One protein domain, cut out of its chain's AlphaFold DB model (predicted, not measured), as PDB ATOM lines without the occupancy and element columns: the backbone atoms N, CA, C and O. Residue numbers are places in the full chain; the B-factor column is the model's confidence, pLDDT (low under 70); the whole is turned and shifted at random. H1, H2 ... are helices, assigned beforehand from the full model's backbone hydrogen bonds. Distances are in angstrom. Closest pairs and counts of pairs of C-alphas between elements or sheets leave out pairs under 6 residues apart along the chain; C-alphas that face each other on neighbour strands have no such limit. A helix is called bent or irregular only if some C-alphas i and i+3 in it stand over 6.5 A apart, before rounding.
ATOM      1  N   GLN A  47     157.676 149.551 260.598       67.62
ATOM      2  CA  GLN A  47     157.737 150.808 261.354       67.62
ATOM      3  C   GLN A  47     157.052 151.974 260.635       67.62
ATOM      4  O   GLN A  47     156.336 152.744 261.271       67.62
ATOM      5  N   GLU A  48     157.210 152.084 259.316       68.44
ATOM      6  CA  GLU A  48     156.568 153.131 258.510       68.44
ATOM      7  C   GLU A  48     155.047 152.950 258.511       68.44
ATOM      8  O   GLU A  48     154.298 153.904 258.723       68.44
ATOM      9  N   THR A  49     154.600 151.695 258.388       69.25
ATOM     10  CA  THR A  49     153.184 151.300 258.448       69.25
ATOM     11  C   THR A  49     152.571 151.628 259.815       69.25
ATOM     12  O   THR A  49     151.491 152.215 259.890       69.25
ATOM     13  N   ILE A  50     153.274 151.292 260.905       73.06
ATOM     14  CA  ILE A  50     152.855 151.602 262.281       73.06
ATOM     15  C   ILE A  50     152.776 153.115 262.487       73.06
ATOM     16  O   ILE A  50     151.791 153.605 263.039       73.06
ATOM     17  N   GLN A  51     153.770 153.868 262.017       71.12
ATOM     18  CA  GLN A  51     153.806 155.317 262.181       71.12
ATOM     19  C   GLN A  51     152.654 155.998 261.425       71.12
ATOM     20  O   GLN A  51     151.987 156.863 261.997       71.12
ATOM     21  N   LEU A  52     152.362 155.580 260.190       68.50
ATOM     22  CA  LEU A  52     151.227 156.075 259.405       68.50
ATOM     23  C   LEU A  52     149.878 155.751 260.058       68.50
ATOM     24  O   LEU A  52     149.070 156.660 260.247       68.50
ATOM     25  N   LEU A  53     149.655 154.495 260.461       69.69
ATOM     26  CA  LEU A  53     148.422 154.088 261.144       69.69
ATOM     27  C   LEU A  53     148.252 154.821 262.476       69.69
ATOM     28  O   LEU A  53     147.155 155.268 262.796       69.69
ATOM     29  N   SER A  54     149.342 155.010 263.223       70.44
ATOM     30  CA  SER A  54     149.306 155.752 264.481       70.44
ATOM     31  C   SER A  54     148.925 157.214 264.286       70.44
ATOM     32  O   SER A  54     148.174 157.736 265.095       70.44
ATOM     33  N   ASN A  55     149.386 157.858 263.209       68.38
ATOM     34  CA  ASN A  55     149.053 159.247 262.901       68.38
ATOM     35  C   ASN A  55     147.595 159.399 262.439       68.38
ATOM     36  O   ASN A  55     146.977 160.415 262.730       68.38
ATOM     37  N   GLN A  56     147.044 158.402 261.738       66.94
ATOM     38  CA  GLN A  56     145.660 158.419 261.245       66.94
ATOM     39  C   GLN A  56     144.639 158.062 262.331       66.94
ATOM     40  O   GLN A  56     143.563 158.644 262.385       66.94
ATOM     41  N   LEU A  57     144.987 157.148 263.239       66.00
ATOM     42  CA  LEU A  57     144.168 156.811 264.408       66.00
ATOM     43  C   LEU A  57     144.263 157.869 265.528       66.00
ATOM     44  O   LEU A  57     143.576 157.744 266.547       66.00
ATOM     45  N   ALA A  58     145.126 158.882 265.379       54.78
ATOM     46  CA  ALA A  58     145.429 159.887 266.393       54.78
ATOM     47  C   ALA A  58     144.806 161.258 266.092       54.78
ATOM     48  O   ALA A  58     145.508 162.224 265.809       54.78
ATOM     49  N   GLU A  59     143.495 161.375 266.294       53.19
ATOM     50  CA  GLU A  59     142.902 162.647 266.735       53.19
ATOM     51  C   GLU A  59     142.849 162.734 268.277       53.19
ATOM     52  O   GLU A  59     142.904 163.822 268.845       53.19
ATOM     53  N   SER A  60     142.904 161.605 269.000       59.91
ATOM     54  CA  SER A  60     143.256 161.557 270.430       59.91
ATOM     55  C   SER A  60     143.581 160.128 270.898       59.91
ATOM     56  O   SER A  60     143.090 159.152 270.339       59.91
ATOM     57  N   ARG A  61     144.354 159.961 271.985       71.19
ATOM     58  CA  ARG A  61     144.651 158.624 272.565       71.19
ATOM     59  C   ARG A  61     143.390 157.851 272.959       71.19
ATOM     60  O   ARG A  61     143.337 156.633 272.814       71.19
ATOM     61  N   LYS A  62     142.373 158.570 273.450       77.75
ATOM     62  CA  LYS A  62     141.067 157.996 273.801       77.75
ATOM     63  C   LYS A  62     140.397 157.369 272.580       77.75
ATOM     64  O   LYS A  62     139.836 156.285 272.689       77.75
ATOM     65  N   GLN A  63     140.517 158.015 271.425       78.75
ATOM     66  CA  GLN A  63     139.972 157.526 270.163       78.75
ATOM     67  C   GLN A  63     140.710 156.280 269.677       78.75
ATOM     68  O   GLN A  63     140.054 155.302 269.346       78.75
ATOM     69  N   THR A  64     142.047 156.240 269.753       80.38
ATOM     70  CA  THR A  64     142.809 155.024 269.417       80.38
ATOM     71  C   THR A  64     142.403 153.834 270.295       80.38
ATOM     72  O   THR A  64     142.222 152.732 269.787       80.38
ATOM     73  N   TYR A  65     142.213 154.032 271.604       85.88
ATOM     74  CA  TYR A  65     141.753 152.956 272.492       85.88
ATOM     75  C   TYR A  65     140.319 152.517 272.209       85.88
ATOM     76  O   TYR A  65     140.045 151.316 272.208       85.88
ATOM     77  N   SER A  66     139.422 153.473 271.959       85.88
ATOM     78  CA  SER A  66     138.044 153.186 271.557       85.88
ATOM     79  C   SER A  66     138.016 152.366 270.270       85.88
ATOM     80  O   SER A  66     137.281 151.388 270.184       85.88
ATOM     81  N   GLU A  67     138.863 152.713 269.302       86.12
ATOM     82  CA  GLU A  67     138.896 152.057 268.001       86.12
ATOM     83  C   GLU A  67     139.501 150.655 268.066       86.12
ATOM     84  O   GLU A  67     138.912 149.698 267.568       86.12
ATOM     85  N   LEU A  68     140.616 150.490 268.783       90.00
ATOM     86  CA  LEU A  68     141.179 149.164 269.052       90.00
ATOM     87  C   LEU A  68     140.182 148.276 269.811       90.00
ATOM     88  O   LEU A  68     140.061 147.093 269.508       90.00
ATOM     89  N   SER A  69     139.425 148.845 270.752       90.62
ATOM     90  CA  SER A  69     138.377 148.112 271.473       90.62
ATOM     91  C   SER A  69     137.214 147.730 270.559       90.62
ATOM     92  O   SER A  69     136.754 146.590 270.617       90.62
ATOM     93  N   ARG A  70     136.777 148.635 269.671       93.06
ATOM     94  CA  ARG A  70     135.731 148.378 268.667       93.06
ATOM     95  C   ARG A  70     136.127 147.262 267.704       93.06
ATOM     96  O   ARG A  70     135.283 146.458 267.320       93.06
ATOM     97  N   LEU A  71     137.408 147.189 267.352       90.62
ATOM     98  CA  LEU A  71     137.973 146.122 266.527       90.62
ATOM     99  C   LEU A  71     138.172 144.800 267.282       90.62
ATOM    100  O   LEU A  71     138.594 143.823 266.680       90.62
ATOM    101  N   GLY A  72     137.833 144.725 268.571       93.25
ATOM    102  CA  GLY A  72     137.927 143.494 269.358       93.25
ATOM    103  C   GLY A  72     139.261 143.293 270.080       93.25
ATOM    104  O   GLY A  72     139.465 142.227 270.646       93.25
ATOM    105  N   PHE A  73     140.137 144.304 270.123       94.56
ATOM    106  CA  PHE A  73     141.433 144.262 270.824       94.56
ATOM    107  C   PHE A  73     141.401 144.907 272.224       94.56
ATOM    108  O   PHE A  73     142.430 145.302 272.781       94.56
ATOM    109  N   GLY A  74     140.206 145.092 272.796       92.06
ATOM    110  CA  GLY A  74     140.027 145.798 274.069       92.06
ATOM    111  C   GLY A  74     140.683 145.080 275.253       92.06
ATOM    112  O   GLY A  74     141.259 145.728 276.129       92.06
ATOM    113  N   ALA A  75     140.659 143.743 275.264       91.75
ATOM    114  CA  ALA A  75     141.274 142.941 276.320       91.75
ATOM    115  C   ALA A  75     142.805 143.076 276.317       91.75
ATOM    116  O   ALA A  75     143.436 143.162 277.370       91.75
ATOM    117  N   GLU A  76     143.411 143.158 275.135       93.06
ATOM    118  CA  GLU A  76     144.848 143.291 274.945       93.06
ATOM    119  C   GLU A  76     145.339 144.684 275.319       93.06
ATOM    120  O   GLU A  76     146.390 144.804 275.951       93.06
ATOM    121  N   VAL A  77     144.568 145.718 274.972       89.12
ATOM    122  CA  VAL A  77     144.812 147.094 275.420       89.12
ATOM    123  C   VAL A  77     144.718 147.170 276.945       89.12
ATOM    124  O   VAL A  77     145.627 147.700 277.583       89.12
ATOM    125  N   ALA A  78     143.686 146.575 277.552       88.19
ATOM    126  CA  ALA A  78     143.542 146.525 279.007       88.19
ATOM    127  C   ALA A  78     144.681 145.737 279.685       88.19
ATOM    128  O   ALA A  78     145.145 146.116 280.760       88.19
ATOM    129  N   ALA A  79     145.178 144.666 279.059       86.12
ATOM    130  CA  ALA A  79     146.327 143.909 279.554       86.12
ATOM    131  C   ALA A  79     147.624 144.739 279.531       86.12
ATOM    132  O   ALA A  79     148.389 144.693 280.495       86.12
ATOM    133  N   LEU A  80     147.847 145.536 278.477       81.56
ATOM    134  CA  LEU A  80     148.965 146.487 278.414       81.56
ATOM    135  C   LEU A  80     148.833 147.583 279.485       81.56
ATOM    136  O   LEU A  80     149.815 147.924 280.139       81.56
ATOM    137  N   GLN A  81     147.615 148.083 279.720       80.50
ATOM    138  CA  GLN A  81     147.341 149.080 280.760       80.50
ATOM    139  C   GLN A  81     147.607 148.543 282.173       80.50
ATOM    140  O   GLN A  81     148.204 149.243 282.987       80.50
ATOM    141  N   LYS A  82     147.219 147.294 282.463       80.38
ATOM    142  CA  LYS A  82     147.414 146.661 283.782       80.38
ATOM    143  C   LYS A  82     148.882 146.424 284.138       80.38
ATOM    144  O   LYS A  82     149.220 146.457 285.316       80.38
ATOM    145  N   GLN A  83     149.753 146.187 283.155       71.88
ATOM    146  CA  GLN A  83     151.190 146.019 283.411       71.88
ATOM    147  C   GLN A  83     151.942 147.345 283.593       71.88
ATOM    148  O   GLN A  83     153.009 147.365 284.202       71.88
ATOM    149  N   GLY A  84     151.384 148.460 283.117       62.28
ATOM    150  CA  GLY A  84     151.924 149.799 283.334       62.28
ATOM    151  C   GLY A  84     151.521 150.377 284.691       62.28
ATOM    152  O   GLY A  84     150.815 151.380 284.729       62.28
ATOM    153  N   VAL A  85     151.954 149.776 285.804       39.38
ATOM    154  CA  VAL A  85     151.714 150.294 287.165       39.38
ATOM    155  C   VAL A  85     152.454 151.635 287.328       39.38
ATOM    156  O   VAL A  85     153.631 151.668 287.663       39.38
ATOM    157  N   GLY A  86     151.784 152.748 286.999       46.00
ATOM    158  CA  GLY A  86     152.289 154.127 287.136       46.00
ATOM    159  C   GLY A  86     152.540 154.902 285.831       46.00
ATOM    160  O   GLY A  86     152.669 156.120 285.868       46.00
ATOM    161  N   LEU A  87     152.542 154.243 284.664       48.38
ATOM    162  CA  LEU A  87     152.870 154.853 283.353       48.38
ATOM    163  C   LEU A  87     151.649 155.056 282.435       48.38
ATOM    164  O   LEU A  87     151.782 155.348 281.245       48.38
ATOM    165  N   ILE A  88     150.444 154.929 282.998       44.78
ATOM    166  CA  ILE A  88     149.149 154.896 282.293       44.78
ATOM    167  C   ILE A  88     148.907 156.162 281.443       44.78
ATOM    168  O   ILE A  88     148.209 156.109 280.430       44.78
ATOM    169  N   ASN A  89     149.571 157.275 281.768       49.66
ATOM    170  CA  ASN A  89     149.470 158.537 281.036       49.66
ATOM    171  C   ASN A  89     150.504 158.731 279.911       49.66
ATOM    172  O   ASN A  89     150.472 159.791 279.294       49.66
ATOM    173  N   ASN A  90     151.384 157.768 279.590       56.00
ATOM    174  CA  ASN A  90     152.515 158.013 278.670       56.00
ATOM    175  C   ASN A  90     152.552 157.171 277.386       56.00
ATOM    176  O   ASN A  90     153.349 157.474 276.501       56.00
ATOM    177  N   PHE A  91     151.692 156.165 277.208       64.25
ATOM    178  CA  PHE A  91     151.699 155.416 275.948       64.25
ATOM    179  C   PHE A  91     151.123 156.256 274.801       64.25
ATOM    180  O   PHE A  91     149.969 156.696 274.836       64.25
ATOM    181  N   SER A  92     151.942 156.481 273.773       73.94
ATOM    182  CA  SER A  92     151.486 157.041 272.504       73.94
ATOM    183  C   SER A  92     150.704 155.987 271.707       73.94
ATOM    184  O   SER A  92     150.935 154.788 271.872       73.94
ATOM    185  N   ALA A  93     149.807 156.414 270.809       76.44
ATOM    186  CA  ALA A  93     149.069 155.508 269.919       76.44
ATOM    187  C   ALA A  93     150.011 154.556 269.156       76.44
ATOM    188  O   ALA A  93     149.749 153.359 269.054       76.44
ATOM    189  N   SER A  94     151.161 155.074 268.712       77.88
ATOM    190  CA  SER A  94     152.208 154.297 268.041       77.88
ATOM    191  C   SER A  94     152.761 153.186 268.927       77.88
ATOM    192  O   SER A  94     152.887 152.056 268.476       77.88
ATOM    193  N   SER A  95     153.049 153.481 270.196       77.25
ATOM    194  CA  SER A  95     153.625 152.512 271.136       77.25
ATOM    195  C   SER A  95     152.653 151.371 271.444       77.25
ATOM    196  O   SER A  95     153.068 150.223 271.596       77.25
ATOM    197  N   VAL A  96     151.350 151.670 271.515       83.81
ATOM    198  CA  VAL A  96     150.295 150.667 271.731       83.81
ATOM    199  C   VAL A  96     150.183 149.754 270.513       83.81
ATOM    200  O   VAL A  96     150.245 148.535 270.659       83.81
ATOM    201  N   ILE A  97     150.082 150.334 269.313       85.75
ATOM    202  CA  ILE A  97     149.996 149.584 268.053       85.75
ATOM    203  C   ILE A  97     151.254 148.734 267.849       85.75
ATOM    204  O   ILE A  97     151.146 147.558 267.517       85.75
ATOM    205  N   GLU A  98     152.441 149.284 268.107       83.94
ATOM    206  CA  GLU A  98     153.703 148.551 268.000       83.94
ATOM    207  C   GLU A  98     153.784 147.389 268.999       83.94
ATOM    208  O   GLU A  98     154.208 146.290 268.642       83.94
ATOM    209  N   SER A  99     153.345 147.599 270.241       83.19
ATOM    210  CA  SER A  99     153.342 146.545 271.259       83.19
ATOM    211  C   SER A  99     152.409 145.399 270.870       83.19
ATOM    212  O   SER A  99     152.779 144.233 270.993       83.19
ATOM    213  N   LEU A 100     151.215 145.713 270.360       89.31
ATOM    214  CA  LEU A 100     150.267 144.714 269.866       89.31
ATOM    215  C   LEU A 100     150.801 143.993 268.623       89.31
ATOM    216  O   LEU A 100     150.771 142.765 268.586       89.31
ATOM    217  N   TYR A 101     151.380 144.725 267.668       91.56
ATOM    218  CA  TYR A 101     152.049 144.152 266.498       91.56
ATOM    219  C   TYR A 101     153.101 143.117 266.906       91.56
ATOM    220  O   TYR A 101     153.063 141.979 266.445       91.56
ATOM    221  N   ARG A 102     154.009 143.486 267.818       82.50
ATOM    222  CA  ARG A 102     155.080 142.594 268.278       82.50
ATOM    223  C   ARG A 102     154.528 141.385 269.023       82.50
ATOM    224  O   ARG A 102     154.992 140.280 268.790       82.50
ATOM    225  N   ARG A 103     153.516 141.561 269.878       90.69
ATOM    226  CA  ARG A 103     152.859 140.440 270.573       90.69
ATOM    227  C   ARG A 103     152.218 139.450 269.607       90.69
ATOM    228  O   ARG A 103     152.292 138.249 269.855       90.69
ATOM    229  N   ALA A 104     151.577 139.944 268.552       90.38
ATOM    230  CA  ALA A 104     150.998 139.104 267.513       90.38
ATOM    231  C   ALA A 104     152.107 138.361 266.751       90.38
ATOM    232  O   ALA A 104     152.083 137.136 266.665       90.38
ATOM    233  N   GLU A 105     153.144 139.078 266.311       89.56
ATOM    234  CA  GLU A 105     154.272 138.503 265.571       89.56
ATOM    235  C   GLU A 105     155.050 137.450 266.382       89.56
ATOM    236  O   GLU A 105     155.393 136.395 265.852       89.56
ATOM    237  N   THR A 106     155.273 137.690 267.682       85.44
ATOM    238  CA  THR A 106     155.905 136.728 268.602       85.44
ATOM    239  C   THR A 106     155.064 135.466 268.762       85.44
ATOM    240  O   THR A 106     155.611 134.371 268.867       85.44
ATOM    241  N   ARG A 107     153.732 135.596 268.778       91.62
ATOM    242  CA  ARG A 107     152.839 134.443 268.914       91.62
ATOM    243  C   ARG A 107     152.889 133.552 267.682       91.62
ATOM    244  O   ARG A 107     152.899 132.329 267.818       91.62
ATOM    245  N   LYS A 108     152.884 134.157 266.494       89.88
ATOM    246  CA  LYS A 108     152.991 133.460 265.214       89.88
ATOM    247  C   LYS A 108     153.486 134.436 264.149       89.88
ATOM    248  O   LYS A 108     152.893 135.489 263.928       89.88
ATOM    249  N   ARG A 109     154.553 134.045 263.448       87.88
ATOM    250  CA  ARG A 109     155.143 134.835 262.361       87.88
ATOM    251  C   ARG A 109     154.075 135.204 261.323       87.88
ATOM    252  O   ARG A 109     153.345 134.332 260.856       87.88
ATOM    253  N   GLY A 110     153.995 136.484 260.969       86.31
ATOM    254  CA  GLY A 110     153.005 137.051 260.053       86.31
ATOM    255  C   GLY A 110     151.708 137.550 260.708       86.31
ATOM    256  O   GLY A 110     150.989 138.325 260.075       86.31
ATOM    257  N   GLU A 111     151.403 137.190 261.961       91.19
ATOM    258  CA  GLU A 111     150.215 137.707 262.664       91.19
ATOM    259  C   GLU A 111     150.323 139.202 262.976       91.19
ATOM    260  O   GLU A 111     149.308 139.896 262.983       91.19
ATOM    261  N   GLY A 112     151.533 139.737 263.168       91.00
ATOM    262  CA  GLY A 112     151.725 141.177 263.313       91.00
ATOM    263  C   GLY A 112     151.322 141.911 262.035       91.00
ATOM    264  O   GLY A 112     150.578 142.891 262.069       91.00
ATOM    265  N   ALA A 113     151.755 141.410 260.877       89.44
ATOM    266  CA  ALA A 113     151.363 141.981 259.590       89.44
ATOM    267  C   ALA A 113     149.843 141.887 259.359       89.44
ATOM    268  O   ALA A 113     149.246 142.839 258.851       89.44
ATOM    269  N   ARG A 114     149.210 140.788 259.792       93.50
ATOM    270  CA  ARG A 114     147.754 140.604 259.732       93.50
ATOM    271  C   ARG A 114     147.016 141.595 260.631       93.50
ATOM    272  O   ARG A 114     146.058 142.222 260.187       93.50
ATOM    273  N   PHE A 115     147.507 141.818 261.850       95.12
ATOM    274  CA  PHE A 115     146.994 142.841 262.760       95.12
ATOM    275  C   PHE A 115     147.010 144.238 262.114       95.12
ATOM    276  O   PHE A 115     145.979 144.909 262.089       95.12
ATOM    277  N   LEU A 116     148.133 144.653 261.511       92.25
ATOM    278  CA  LEU A 116     148.218 145.948 260.815       92.25
ATOM    279  C   LEU A 116     147.279 146.026 259.607       92.25
ATOM    280  O   LEU A 116     146.670 147.070 259.375       92.25
ATOM    281  N   ALA A 117     147.124 144.932 258.857       90.12
ATOM    282  CA  ALA A 117     146.206 144.873 257.724       90.12
ATOM    283  C   ALA A 117     144.737 145.046 258.152       90.12
ATOM    284  O   ALA A 117     143.960 145.666 257.425       90.12
ATOM    285  N   ILE A 118     144.358 144.559 259.339       92.38
ATOM    286  CA  ILE A 118     143.008 144.741 259.884       92.38
ATOM    287  C   ILE A 118     142.780 146.182 260.347       92.38
ATOM    288  O   ILE A 118     141.769 146.776 259.970       92.38
ATOM    289  N   LEU A 119     143.731 146.775 261.084       91.44
ATOM    290  CA  LEU A 119     143.665 148.199 261.450       91.44
ATOM    291  C   LEU A 119     143.537 149.083 260.208       91.44
ATOM    292  O   LEU A 119     142.767 150.039 260.178       91.44
ATOM    293  N   TYR A 120     144.275 148.735 259.158       86.50
ATOM    294  CA  TYR A 120     144.218 149.443 257.894       86.50
ATOM    295  C   TYR A 120     142.883 149.257 257.167       86.50
ATOM    296  O   TYR A 120     142.345 150.233 256.658       86.50
ATOM    297  N   LYS A 121     142.333 148.035 257.097       87.88
ATOM    298  CA  LYS A 121     141.031 147.767 256.454       87.88
ATOM    299  C   LYS A 121     139.941 148.670 257.030       87.88
ATOM    300  O   LYS A 121     139.135 149.203 256.274       87.88
ATOM    301  N   ASP A 122     139.973 148.856 258.341       88.06
ATOM    302  CA  ASP A 122     139.056 149.713 259.075       88.06
ATOM    303  C   ASP A 122     139.311 151.216 258.829       88.06
ATOM    304  O   ASP A 122     138.404 151.956 258.438       88.06
ATOM    305  N   ALA A 123     140.568 151.664 258.906       83.00
ATOM    306  CA  ALA A 123     140.933 153.043 258.575       83.00
ATOM    307  C   ALA A 123     140.603 153.407 257.110       83.00
ATOM    308  O   ALA A 123     140.145 154.511 256.818       83.00
ATOM    309  N   ALA A 124     140.781 152.465 256.181       80.62
ATOM    310  CA  ALA A 124     140.483 152.623 254.762       80.62
ATOM    311  C   ALA A 124     138.976 152.673 254.466       80.62
ATOM    312  O   ALA A 124     138.586 153.335 253.506       80.62
ATOM    313  N   SER A 125     138.124 152.020 255.271       82.31
ATOM    314  CA  SER A 125     136.668 152.209 255.163       82.31
ATOM    315  C   SER A 125     136.218 153.605 255.591       82.31
ATOM    316  O   SER A 125     135.200 154.086 255.101       82.31
ATOM    317  N   ASN A 126     137.008 154.272 256.435       76.44
ATOM    318  CA  ASN A 126     136.700 155.597 256.967       76.44
ATOM    319  C   ASN A 126     137.441 156.736 256.232       76.44
ATOM    320  O   ASN A 126     137.129 157.904 256.451       76.44
ATOM    321  N   SER A 127     138.405 156.432 255.348       75.50
ATOM    322  CA  SER A 127     139.206 157.438 254.631       75.50
ATOM    323  C   SER A 127     139.593 157.014 253.208       75.50
ATOM    324  O   SER A 127     140.376 156.086 252.987       75.50
ATOM    325  N   ALA A 128     139.111 157.778 252.221       69.69
ATOM    326  CA  ALA A 128     139.412 157.574 250.801       69.69
ATOM    327  C   ALA A 128     140.879 157.860 250.427       69.69
ATOM    328  O   ALA A 128     141.362 157.367 249.408       69.69
ATOM    329  N   ALA A 129     141.586 158.662 251.227       64.94
ATOM    330  CA  ALA A 129     143.011 158.917 251.031       64.94
ATOM    331  C   ALA A 129     143.843 157.692 251.431       64.94
ATOM    332  O   ALA A 129     144.739 157.290 250.694       64.94
ATOM    333  N   ILE A 130     143.490 157.066 252.561       70.06
ATOM    334  CA  ILE A 130     144.147 155.855 253.061       70.06
ATOM    335  C   ILE A 130     143.912 154.703 252.091       70.06
ATOM    336  O   ILE A 130     144.869 154.045 251.709       70.06
ATOM    337  N   SER A 131     142.676 154.506 251.615       74.38
ATOM    338  CA  SER A 131     142.329 153.381 250.733       74.38
ATOM    339  C   SER A 131     143.104 153.332 249.408       74.38
ATOM    340  O   SER A 131     143.149 152.274 248.775       74.38
ATOM    341  N   ARG A 132     143.727 154.447 249.001       72.69
ATOM    342  CA  ARG A 132     144.513 154.592 247.768       72.69
ATOM    343  C   ARG A 132     146.028 154.555 247.987       72.69
ATOM    344  O   ARG A 132     146.761 154.701 247.012       72.69
ATOM    345  N   ASP A 133     146.507 154.369 249.216       72.94
ATOM    346  CA  ASP A 133     147.941 154.393 249.500       72.94
ATOM    347  C   ASP A 133     148.652 153.131 248.938       72.94
ATOM    348  O   ASP A 133     148.339 152.000 249.345       72.94
ATOM    349  N   PRO A 134     149.620 153.288 248.005       70.56
ATOM    350  CA  PRO A 134     150.286 152.175 247.327       70.56
ATOM    351  C   PRO A 134     151.011 151.200 248.263       70.56
ATOM    352  O   PRO A 134     151.078 150.002 247.965       70.56
ATOM    353  N   TYR A 135     151.551 151.682 249.388       64.31
ATOM    354  CA  TYR A 135     152.269 150.831 250.344       64.31
ATOM    355  C   TYR A 135     151.324 149.845 251.034       64.31
ATOM    356  O   TYR A 135     151.698 148.709 251.334       64.31
ATOM    357  N   PHE A 136     150.065 150.234 251.209       69.06
ATOM    358  CA  PHE A 136     149.091 149.451 251.955       69.06
ATOM    359  C   PHE A 136     148.237 148.545 251.082       69.06
ATOM    360  O   PHE A 136     147.799 147.496 251.555       69.06
ATOM    361  N   VAL A 137     148.053 148.875 249.800       71.69
ATOM    362  CA  VAL A 137     147.474 147.930 248.831       71.69
ATOM    363  C   VAL A 137     148.283 146.628 248.827       71.69
ATOM    364  O   VAL A 137     147.705 145.544 248.850       71.69
ATOM    365  N   LYS A 138     149.618 146.716 248.926       75.62
ATOM    366  CA  LYS A 138     150.497 145.543 249.054       75.62
ATOM    367  C   LYS A 138     150.260 144.758 250.346       75.62
ATOM    368  O   LYS A 138     150.210 143.534 250.297       75.62
ATOM    369  N   LEU A 139     150.107 145.434 251.489       77.44
ATOM    370  CA  LEU A 139     149.854 144.780 252.779       77.44
ATOM    371  C   LEU A 139     148.474 144.103 252.819       77.44
ATOM    372  O   LEU A 139     148.369 142.971 253.278       77.44
ATOM    373  N   LYS A 140     147.434 144.762 252.295       77.88
ATOM    374  CA  LYS A 140     146.069 144.221 252.208       77.88
ATOM    375  C   LYS A 140     146.003 142.999 251.294       77.88
ATOM    376  O   LYS A 140     145.389 142.010 251.664       77.88
ATOM    377  N   ASN A 141     146.663 143.044 250.137       83.94
ATOM    378  CA  ASN A 141     146.634 141.952 249.160       83.94
ATOM    379  C   ASN A 141     147.393 140.692 249.619       83.94
ATOM    380  O   ASN A 141     147.286 139.659 248.964       83.94
ATOM    381  N   ARG A 142     148.149 140.755 250.726       85.56
ATOM    382  CA  ARG A 142     148.803 139.580 251.329       85.56
ATOM    383  C   ARG A 142     147.840 138.663 252.081       85.56
ATOM    384  O   ARG A 142     148.203 137.518 252.320       85.56
ATOM    385  N   PHE A 143     146.665 139.158 252.463       89.88
ATOM    386  CA  PHE A 143     145.694 138.417 253.263       89.88
ATOM    387  C   PHE A 143     144.340 138.397 252.555       89.88
ATOM    388  O   PHE A 143     143.881 139.399 252.004       89.88
TER     389      PHE A 143
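Overview. This is residues 47 to 143 of the 780 residues of an uncharacterized protein of Nitrosospira multiformis (UniProt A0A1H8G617). Two helices, H3 and H4, make a hairpin that opens like a V, and H1 packs on both of them towards the open end. H2 is bent into a V of its own at the H3 end of the longest axis, where residues 82 to 87 stick out, while short H5 packs on H4 at the other end. The printed part has 97 residues with five named helices, H1 to H5 in order, and no named strand: the class is all helix. It is compact, with a radius of gyration of the C-alphas of 13.1 A, and spans 40 by 31 by 22 A.

Along the chain. H1, residues 47 to 56, begins at C-alpha 47 (157.737, 150.808, 261.354) and is 14.3 A long. H2, residues 61 to 83, was assigned as one helix by its hydrogen bonds but is bent: C-alphas 71 and 74 are 7.8 A apart. Its arms are H2a, residues 61 to 71, 15.4 A long, and H2b, residues 74 to 83, 14.6 A long. H3, residues 93 to 107, spans 21.4 A from C-alpha 93 (149.069, 155.508, 269.919). H4, residues 111 to 126, spans 23.1 A. H5, residues 134 to 140, spans 10.2 A and ends at C-alpha 140 (146.069, 144.221, 252.208).

Arrangement. H3 and H4 are the hubs, touching three other helices each. They form a helical hairpin at a steep tilt of 41 degrees, opposite ways; their closest C-alphas, of Glu 105 and Gly 112, are 4.3 A apart. H1 touches H3 at residues 93 to 98 alone, the closest C-alphas, of Ser 54 and Ser 94, being 4.8 A apart. H1 touches H4 at a shallow tilt of 30 degrees, the same way, with the C-alphas of Leu 53 and Tyr 120 closest at 7.1 A. H2a and H2b run opposite ways at a steep tilt of 48 degrees. H2b and H3 only just touch, with 3 pairs of C-alphas within 8 A, the closest those of Val 77 and Val 96 at 7.5 A, about perpendicular at 81 degrees. H5 touches H4, the C-alphas of Ala 117 and Lys 140 being closest at 5.6 A. H3 and H5 are apart. Every O i to N i+4 pair is within hydrogen-bond range in H1, H2a, H2b, H3 and H4; H5 has 1 of 3, and 1 of 4 O i to N i+3 pairs.

Size, cuts and confidence. The C-alphas farthest apart, of Val 85 and Arg 132, are 40.3 A apart. The printed part has no cut and no long link. The mean pLDDT of the printed part is 78.4, and 23 residues are under 70, among them residues 55 to 60 and 84 to 91.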